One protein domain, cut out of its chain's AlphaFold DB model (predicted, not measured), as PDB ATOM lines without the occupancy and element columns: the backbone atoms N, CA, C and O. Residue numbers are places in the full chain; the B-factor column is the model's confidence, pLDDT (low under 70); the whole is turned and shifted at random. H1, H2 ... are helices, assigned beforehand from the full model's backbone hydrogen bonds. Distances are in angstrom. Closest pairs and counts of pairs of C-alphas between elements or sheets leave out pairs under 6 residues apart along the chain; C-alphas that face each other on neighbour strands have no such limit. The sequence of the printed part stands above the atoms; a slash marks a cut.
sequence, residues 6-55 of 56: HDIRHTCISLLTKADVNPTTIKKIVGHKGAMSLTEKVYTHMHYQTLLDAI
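Overview. This is residues 6 to 55 of the 56 residues of a protein of Holdemanella biformis (UniProt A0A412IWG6). A short helix, H2, sits in the middle of a small helical cluster, with H1 on one side of it as the other half of a helical hairpin and H4 crossing it almost at a right angle. The very short H3 lies at the far end from H1, near H2, so that H1, H2 and H3 mark out the long axis. The printed part has 50 residues with four named helices, in the order H1, H2, H3, H4, and no named strand; its class is all helix. The whole is compact, with a radius of gyration of the C-alphas of 10.8 A, and rounded, spanning 30 by 22 by 15 A.

Arrangement. H1, residues 6 to 18, touches H2, residues 23 to 29, with residues 13 to 17 alone; their closest C-alphas, of Ile 13 and Ile 26, are 6.8 A apart. H1 and H2 form a helical hairpin, running opposite ways at a steep tilt of 41 degrees. H3, residues 38 to 42, is close to H2 but not clearly touching, the closest C-alphas, of Thr 24 and Glu 40, being 6.9 A apart. H4, residues 48 to 55, touches H2 and is about perpendicular to it at 80 degrees; their closest C-alphas, of Thr 25 and Leu 51, are 6.3 A apart. H1 and H3 are apart, and so are H3 and H4. In H1, H2, H3 and H4 every O i to N i+4 pair is within hydrogen-bond range.

Along the chain. H1 begins at C-alpha 6 (21.478, -11.804, 38.733) and is 18.5 A long from first to last C-alpha. H2 measures 9.8 A, H3 5.9 A and H4 11.3 A, the last ending at C-alpha 55 (6.696, -18.980, 44.814).

Size, cuts and confidence. The two C-alphas farthest apart, of Asp 7 and Tyr 43, are 31.1 A apart. The printed part has no cut. The links H1 to H2 and H3 to H4 are tight, and H2 to H3 is short. The mean pLDDT of the printed part is 93.1, and no printed residue is under 70.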
ATOM      1  N   HIS A   6      21.002 -10.669  37.948       95.00
ATOM      2  CA  HIS A   6      21.478 -11.804  38.733       95.00
ATOM      3  C   HIS A   6      21.344 -11.565  40.248       95.00
ATOM      4  O   HIS A   6      21.104 -12.504  41.007       95.00
ATOM      5  N   ASP A   7      21.397 -10.311  40.697       96.25
ATOM      6  CA  ASP A   7      21.260  -9.971  42.117       96.25
ATOM      7  C   ASP A   7      19.838 -10.241  42.627       96.25
ATOM      8  O   ASP A   7      19.649 -10.699  43.756       96.25
ATOM      9  N   ILE A   8      18.821 -10.047  41.778       95.12
ATOM     10  CA  ILE A   8      17.436 -10.404  42.124       95.12
ATOM     11  C   ILE A   8      17.242 -11.925  42.174       95.12
ATOM     12  O   ILE A   8      16.490 -12.414  43.014       95.12
ATOM     13  N   ARG A   9      17.970 -12.692  41.350       96.75
ATOM     14  CA  ARG A   9      17.983 -14.162  41.425       96.75
ATOM     15  C   ARG A   9      18.576 -14.629  42.755       96.75
ATOM     16  O   ARG A   9      17.996 -15.505  43.391       96.75
ATOM     17  N   HIS A  10      19.684 -14.028  43.195       96.94
ATOM     18  CA  HIS A  10      20.245 -14.289  44.523       96.94
ATOM     19  C   HIS A  10      19.262 -13.938  45.637       96.94
ATOM     20  O   HIS A  10      19.021 -14.761  46.515       96.94
ATOM     21  N   THR A  11      18.649 -12.758  45.559       97.50
ATOM     22  CA  THR A  11      17.670 -12.296  46.552       97.50
ATOM     23  C   THR A  11      16.481 -13.255  46.654       97.50
ATOM     24  O   THR A  11      16.104 -13.639  47.757       97.50
ATOM     25  N   CYS A  12      15.940 -13.718  45.522       97.94
ATOM     26  CA  CYS A  12      14.868 -14.714  45.479       97.94
ATOM     27  C   CYS A  12      15.267 -16.023  46.186       97.94
ATOM     28  O   CYS A  12      14.544 -16.497  47.060       97.94
ATOM     29  N   ILE A  13      16.456 -16.562  45.889       98.00
ATOM     30  CA  ILE A  13      16.975 -17.769  46.556       98.00
ATOM     31  C   ILE A  13      17.094 -17.550  48.070       98.00
ATOM     32  O   ILE A  13      16.690 -18.418  48.845       98.00
ATOM     33  N   SER A  14      17.619 -16.401  48.503       98.38
ATOM     34  CA  SER A  14      17.758 -16.073  49.924       98.38
ATOM     35  C   SER A  14      16.408 -15.976  50.638       98.38
ATOM     36  O   SER A  14      16.282 -16.477  51.753       98.38
ATOM     37  N   LEU A  15      15.396 -15.377  50.003       98.31
ATOM     38  CA  LEU A  15      14.047 -15.265  50.567       98.31
ATOM     39  C   LEU A  15      13.362 -16.630  50.689       98.31
ATOM     40  O   LEU A  15      12.861 -16.951  51.763       98.31
ATOM     41  N   LEU A  16      13.413 -17.458  49.641       98.25
ATOM     42  CA  LEU A  16      12.855 -18.815  49.674       98.25
ATOM     43  C   LEU A  16      13.550 -19.692  50.724       98.25
ATOM     44  O   LEU A  16      12.898 -20.444  51.438       98.25
ATOM     45  N   THR A  17      14.872 -19.552  50.862       98.12
ATOM     46  CA  THR A  17      15.641 -20.256  51.902       98.12
ATOM     47  C   THR A  17      15.214 -19.809  53.299       98.12
ATOM     48  O   THR A  17      15.042 -20.637  54.187       98.12
ATOM     49  N   LYS A  18      15.003 -18.503  53.504       98.19
ATOM     50  CA  LYS A  18      14.528 -17.956  54.785       98.19
ATOM     51  C   LYS A  18      13.103 -18.410  55.124       98.19
ATOM     52  O   LYS A  18      12.779 -18.517  56.301       98.19
ATOM     53  N   ALA A  19      12.282 -18.672  54.112       97.44
ATOM     54  CA  ALA A  19      10.941 -19.235  54.252       97.44
ATOM     55  C   ALA A  19      10.930 -20.770  54.423       97.44
ATOM     56  O   ALA A  19       9.862 -21.370  54.377       97.44
ATOM     57  N   ASP A  20      12.098 -21.401  54.602       97.38
ATOM     58  CA  ASP A  20      12.264 -22.852  54.768       97.38
ATOM     59  C   ASP A  20      11.691 -23.685  53.603       97.38
ATOM     60  O   ASP A  20      11.259 -24.829  53.747       97.38
ATOM     61  N   VAL A  21      11.697 -23.114  52.392       97.25
ATOM     62  CA  VAL A  21      11.299 -23.844  51.187       97.25
ATOM     63  C   VAL A  21      12.332 -24.930  50.897       97.25
ATOM     64  O   VAL A  21      13.540 -24.686  50.889       97.25
ATOM     65  N   ASN A  22      11.848 -26.133  50.579       94.81
ATOM     66  CA  ASN A  22      12.703 -27.272  50.261       94.81
ATOM     67  C   ASN A  22      13.781 -26.900  49.209       94.81
ATOM     68  O   ASN A  22      13.441 -26.421  48.122       94.81
ATOM     69  N   PRO A  23      15.076 -27.169  49.458       94.81
ATOM     70  CA  PRO A  23      16.154 -26.797  48.538       94.81
ATOM     71  C   PRO A  23      16.014 -27.368  47.120       94.81
ATOM     72  O   PRO A  23      16.447 -26.742  46.149       94.81
ATOM     73  N   THR A  24      15.401 -28.544  46.961       94.12
ATOM     74  CA  THR A  24      15.095 -29.139  45.649       94.12
ATOM     75  C   THR A  24      14.030 -28.335  44.913       94.12
ATOM     76  O   THR A  24      14.171 -28.104  43.710       94.12
ATOM     77  N   THR A  25      13.015 -27.843  45.630       95.38
ATOM     78  CA  THR A  25      12.010 -26.912  45.100       95.38
ATOM     79  C   THR A  25      12.674 -25.631  44.610       95.38
ATOM     80  O   THR A  25      12.492 -25.268  43.448       95.38
ATOM     81  N   ILE A  26      13.536 -25.014  45.428       96.69
ATOM     82  CA  ILE A  26      14.280 -23.802  45.045       96.69
ATOM     83  C   ILE A  26      15.114 -24.063  43.785       96.69
ATOM     84  O   ILE A  26      15.027 -23.307  42.817       96.69
ATOM     85  N   LYS A  27      15.878 -25.167  43.749       95.25
ATOM     86  CA  LYS A  27      16.696 -25.554  42.586       95.25
ATOM     87  C   LYS A  27      15.862 -25.741  41.317       95.25
ATOM     88  O   LYS A  27      16.333 -25.349  40.246       95.25
ATOM     89  N   LYS A  28      14.649 -26.297  41.416       93.88
ATOM     90  CA  LYS A  28      13.732 -26.418  40.274       93.88
ATOM     91  C   LYS A  28      13.179 -25.063  39.828       93.88
ATOM     92  O   LYS A  28      13.232 -24.801  38.630       93.88
ATOM     93  N   ILE A  29      12.745 -24.200  40.752       95.25
ATOM     94  CA  ILE A  29      12.233 -22.848  40.445       95.25
ATOM     95  C   ILE A  29      13.286 -22.027  39.696       95.25
ATOM     96  O   ILE A  29      13.003 -21.450  38.649       95.25
ATOM     97  N   VAL A  30      14.528 -22.012  40.186       95.56
ATOM     98  CA  VAL A  30      15.593 -21.204  39.575       95.56
ATOM     99  C   VAL A  30      16.309 -21.923  38.423       95.56
ATOM    100  O   VAL A  30      17.184 -21.345  37.783       95.56
ATOM    101  N   GLY A  31      15.980 -23.182  38.129       92.94
ATOM    102  CA  GLY A  31      16.562 -23.919  37.003       92.94
ATOM    103  C   GLY A  31      18.008 -24.394  37.209       92.94
ATOM    104  O   GLY A  31      18.741 -24.570  36.237       92.94
ATOM    105  N   HIS A  32      18.440 -24.655  38.446       94.44
ATOM    106  CA  HIS A  32      19.766 -25.209  38.771       94.44
ATOM    107  C   HIS A  32      19.894 -26.714  38.457       94.44
ATOM    108  O   HIS A  32      20.360 -27.501  39.281       94.44
ATOM    109  N   LYS A  33      19.531 -27.138  37.239       80.88
ATOM    110  CA  LYS A  33      19.593 -28.554  36.824       80.88
ATOM    111  C   LYS A  33      20.997 -29.158  36.972       80.88
ATOM    112  O   LYS A  33      21.122 -30.328  37.325       80.88
ATOM    113  N   GLY A  34      22.053 -28.373  36.741       87.38
ATOM    114  CA  GLY A  34      23.445 -28.820  36.890       87.38
ATOM    115  C   GLY A  34      23.839 -29.155  38.334       87.38
ATOM    116  O   GLY A  34      24.602 -30.087  38.546       87.38
ATOM    117  N   ALA A  35      23.256 -28.460  39.314       90.56
ATOM    118  CA  ALA A  35      23.566 -28.620  40.736       90.56
ATOM    119  C   ALA A  35      22.666 -29.640  41.459       90.56
ATOM    120  O   ALA A  35      22.802 -29.838  42.664       90.56
ATOM    121  N   MET A  36      21.714 -30.263  40.755       90.94
ATOM    122  CA  MET A  36      20.866 -31.307  41.332       90.94
ATOM    123  C   MET A  36      21.595 -32.656  41.375       90.94
ATOM    124  O   MET A  36      22.264 -33.039  40.403       90.94
ATOM    125  N   SER A  37      21.416 -33.392  42.471       92.31
ATOM    126  CA  SER A  37      21.945 -34.751  42.637       92.31
ATOM    127  C   SER A  37      21.242 -35.749  41.709       92.31
ATOM    128  O   SER A  37      20.179 -35.461  41.149       92.31
ATOM    129  N   LEU A  38      21.816 -36.948  41.546       90.62
ATOM    130  CA  LEU A  38      21.166 -38.028  40.795       90.62
ATOM    131  C   LEU A  38      19.781 -38.342  41.378       90.62
ATOM    132  O   LEU A  38      18.814 -38.452  40.631       90.62
ATOM    133  N   THR A  39      19.670 -38.391  42.707       88.19
ATOM    134  CA  THR A  39      18.406 -38.665  43.395       88.19
ATOM    135  C   THR A  39      17.353 -37.600  43.120       88.19
ATOM    136  O   THR A  39      16.220 -37.928  42.774       88.19
ATOM    137  N   GLU A  40      17.735 -36.327  43.188       90.38
ATOM    138  CA  GLU A  40      16.825 -35.205  42.933       90.38
ATOM    139  C   GLU A  40      16.342 -35.156  41.479       90.38
ATOM    140  O   GLU A  40      15.222 -34.722  41.204       90.38
ATOM    141  N   LYS A  41      17.190 -35.585  40.539       86.25
ATOM    142  CA  LYS A  41      16.855 -35.649  39.112       86.25
ATOM    143  C   LYS A  41      15.956 -36.837  38.782       86.25
ATOM    144  O   LYS A  41      15.004 -36.669  38.026       86.25
ATOM    145  N   VAL A  42      16.284 -38.018  39.305       84.50
ATOM    146  CA  VAL A  42      15.689 -39.292  38.876       84.50
ATOM    147  C   VAL A  42      14.498 -39.681  39.741       84.50
ATOM    148  O   VAL A  42      13.460 -40.065  39.212       84.50
ATOM    149  N   TYR A  43      14.616 -39.550  41.061       77.25
ATOM    150  CA  TYR A  43      13.635 -40.099  42.000       77.25
ATOM    151  C   TYR A  43      12.713 -39.037  42.596       77.25
ATOM    152  O   TYR A  43      11.608 -39.354  43.029       77.25
ATOM    153  N   THR A  44      13.108 -37.763  42.583       80.81
ATOM    154  CA  THR A  44      12.256 -36.683  43.096       80.81
ATOM    155  C   THR A  44      11.366 -36.108  41.995       80.81
ATOM    156  O   THR A  44      11.630 -35.059  41.387       80.81
ATOM    157  N   HIS A  45      10.263 -36.807  41.741       82.81
ATOM    158  CA  HIS A  45       9.155 -36.265  40.965       82.81
ATOM    159  C   HIS A  45       8.402 -35.264  41.838       82.81
ATOM    160  O   HIS A  45       7.906 -35.600  42.907       82.81
ATOM    161  N   MET A  46       8.375 -34.008  41.399       83.94
ATOM    162  CA  MET A  46       7.666 -32.954  42.111       83.94
ATOM    163  C   MET A  46       6.461 -32.523  41.305       83.94
ATOM    164  O   MET A  46       6.580 -32.308  40.097       83.94
ATOM    165  N   HIS A  47       5.338 -32.354  41.992       90.12
ATOM    166  CA  HIS A  47       4.136 -31.815  41.393       90.12
ATOM    167  C   HIS A  47       4.327 -30.329  41.067       90.12
ATOM    168  O   HIS A  47       4.946 -29.588  41.831       90.12
ATOM    169  N   TYR A  48       3.788 -29.887  39.931       91.06
ATOM    170  CA  TYR A  48       3.909 -28.496  39.496       91.06
ATOM    171  C   TYR A  48       3.283 -27.521  40.505       91.06
ATOM    172  O   TYR A  48       3.870 -26.480  40.780       91.06
ATOM    173  N   GLN A  49       2.167 -27.908  41.135       94.75
ATOM    174  CA  GLN A  49       1.518 -27.098  42.172       94.75
ATOM    175  C   GLN A  49       2.465 -26.768  43.332       94.75
ATOM    176  O   GLN A  49       2.494 -25.636  43.782       94.75
ATOM    177  N   THR A  50       3.335 -27.697  43.738       93.38
ATOM    178  CA  THR A  50       4.324 -27.451  44.799       93.38
ATOM    179  C   THR A  50       5.315 -26.343  44.432       93.38
ATOM    180  O   THR A  50       5.816 -25.650  45.311       93.38
ATOM    181  N   LEU A  51       5.627 -26.172  43.141       94.31
ATOM    182  CA  LEU A  51       6.480 -25.074  42.677       94.31
ATOM    183  C   LEU A  51       5.734 -23.737  42.720       94.31
ATOM    184  O   LEU A  51       6.339 -22.728  43.067       94.31
ATOM    185  N   LEU A  52       4.445 -23.743  42.365       96.12
ATOM    186  CA  LEU A  52       3.587 -22.560  42.402       96.12
ATOM    187  C   LEU A  52       3.323 -22.094  43.835       96.12
ATOM    188  O   LEU A  52       3.475 -20.917  44.131       96.12
ATOM    189  N   ASP A  53       2.975 -23.014  44.728       96.06
ATOM    190  CA  ASP A  53       2.676 -22.693  46.126       96.06
ATOM    191  C   ASP A  53       3.908 -22.158  46.859       96.06
ATOM    192  O   ASP A  53       3.787 -21.357  47.773       96.06
ATOM    193  N   ALA A  54       5.107 -22.589  46.459       95.62
ATOM    194  CA  ALA A  54       6.348 -22.117  47.057       95.62
ATOM    195  C   ALA A  54       6.772 -20.720  46.573       95.62
ATOM    196  O   ALA A  54       7.612 -20.103  47.226       95.62
ATOM    197  N   ILE A  55       6.284 -20.262  45.412       95.19
ATOM    198  CA  ILE A  55       6.696 -18.980  44.814       95.19
ATOM    199  C   ILE A  55       5.662 -17.859  44.989       95.19
ATOM    200  O   ILE A  55       6.032 -16.695  44.836       95.19
TER     201      ILE A  55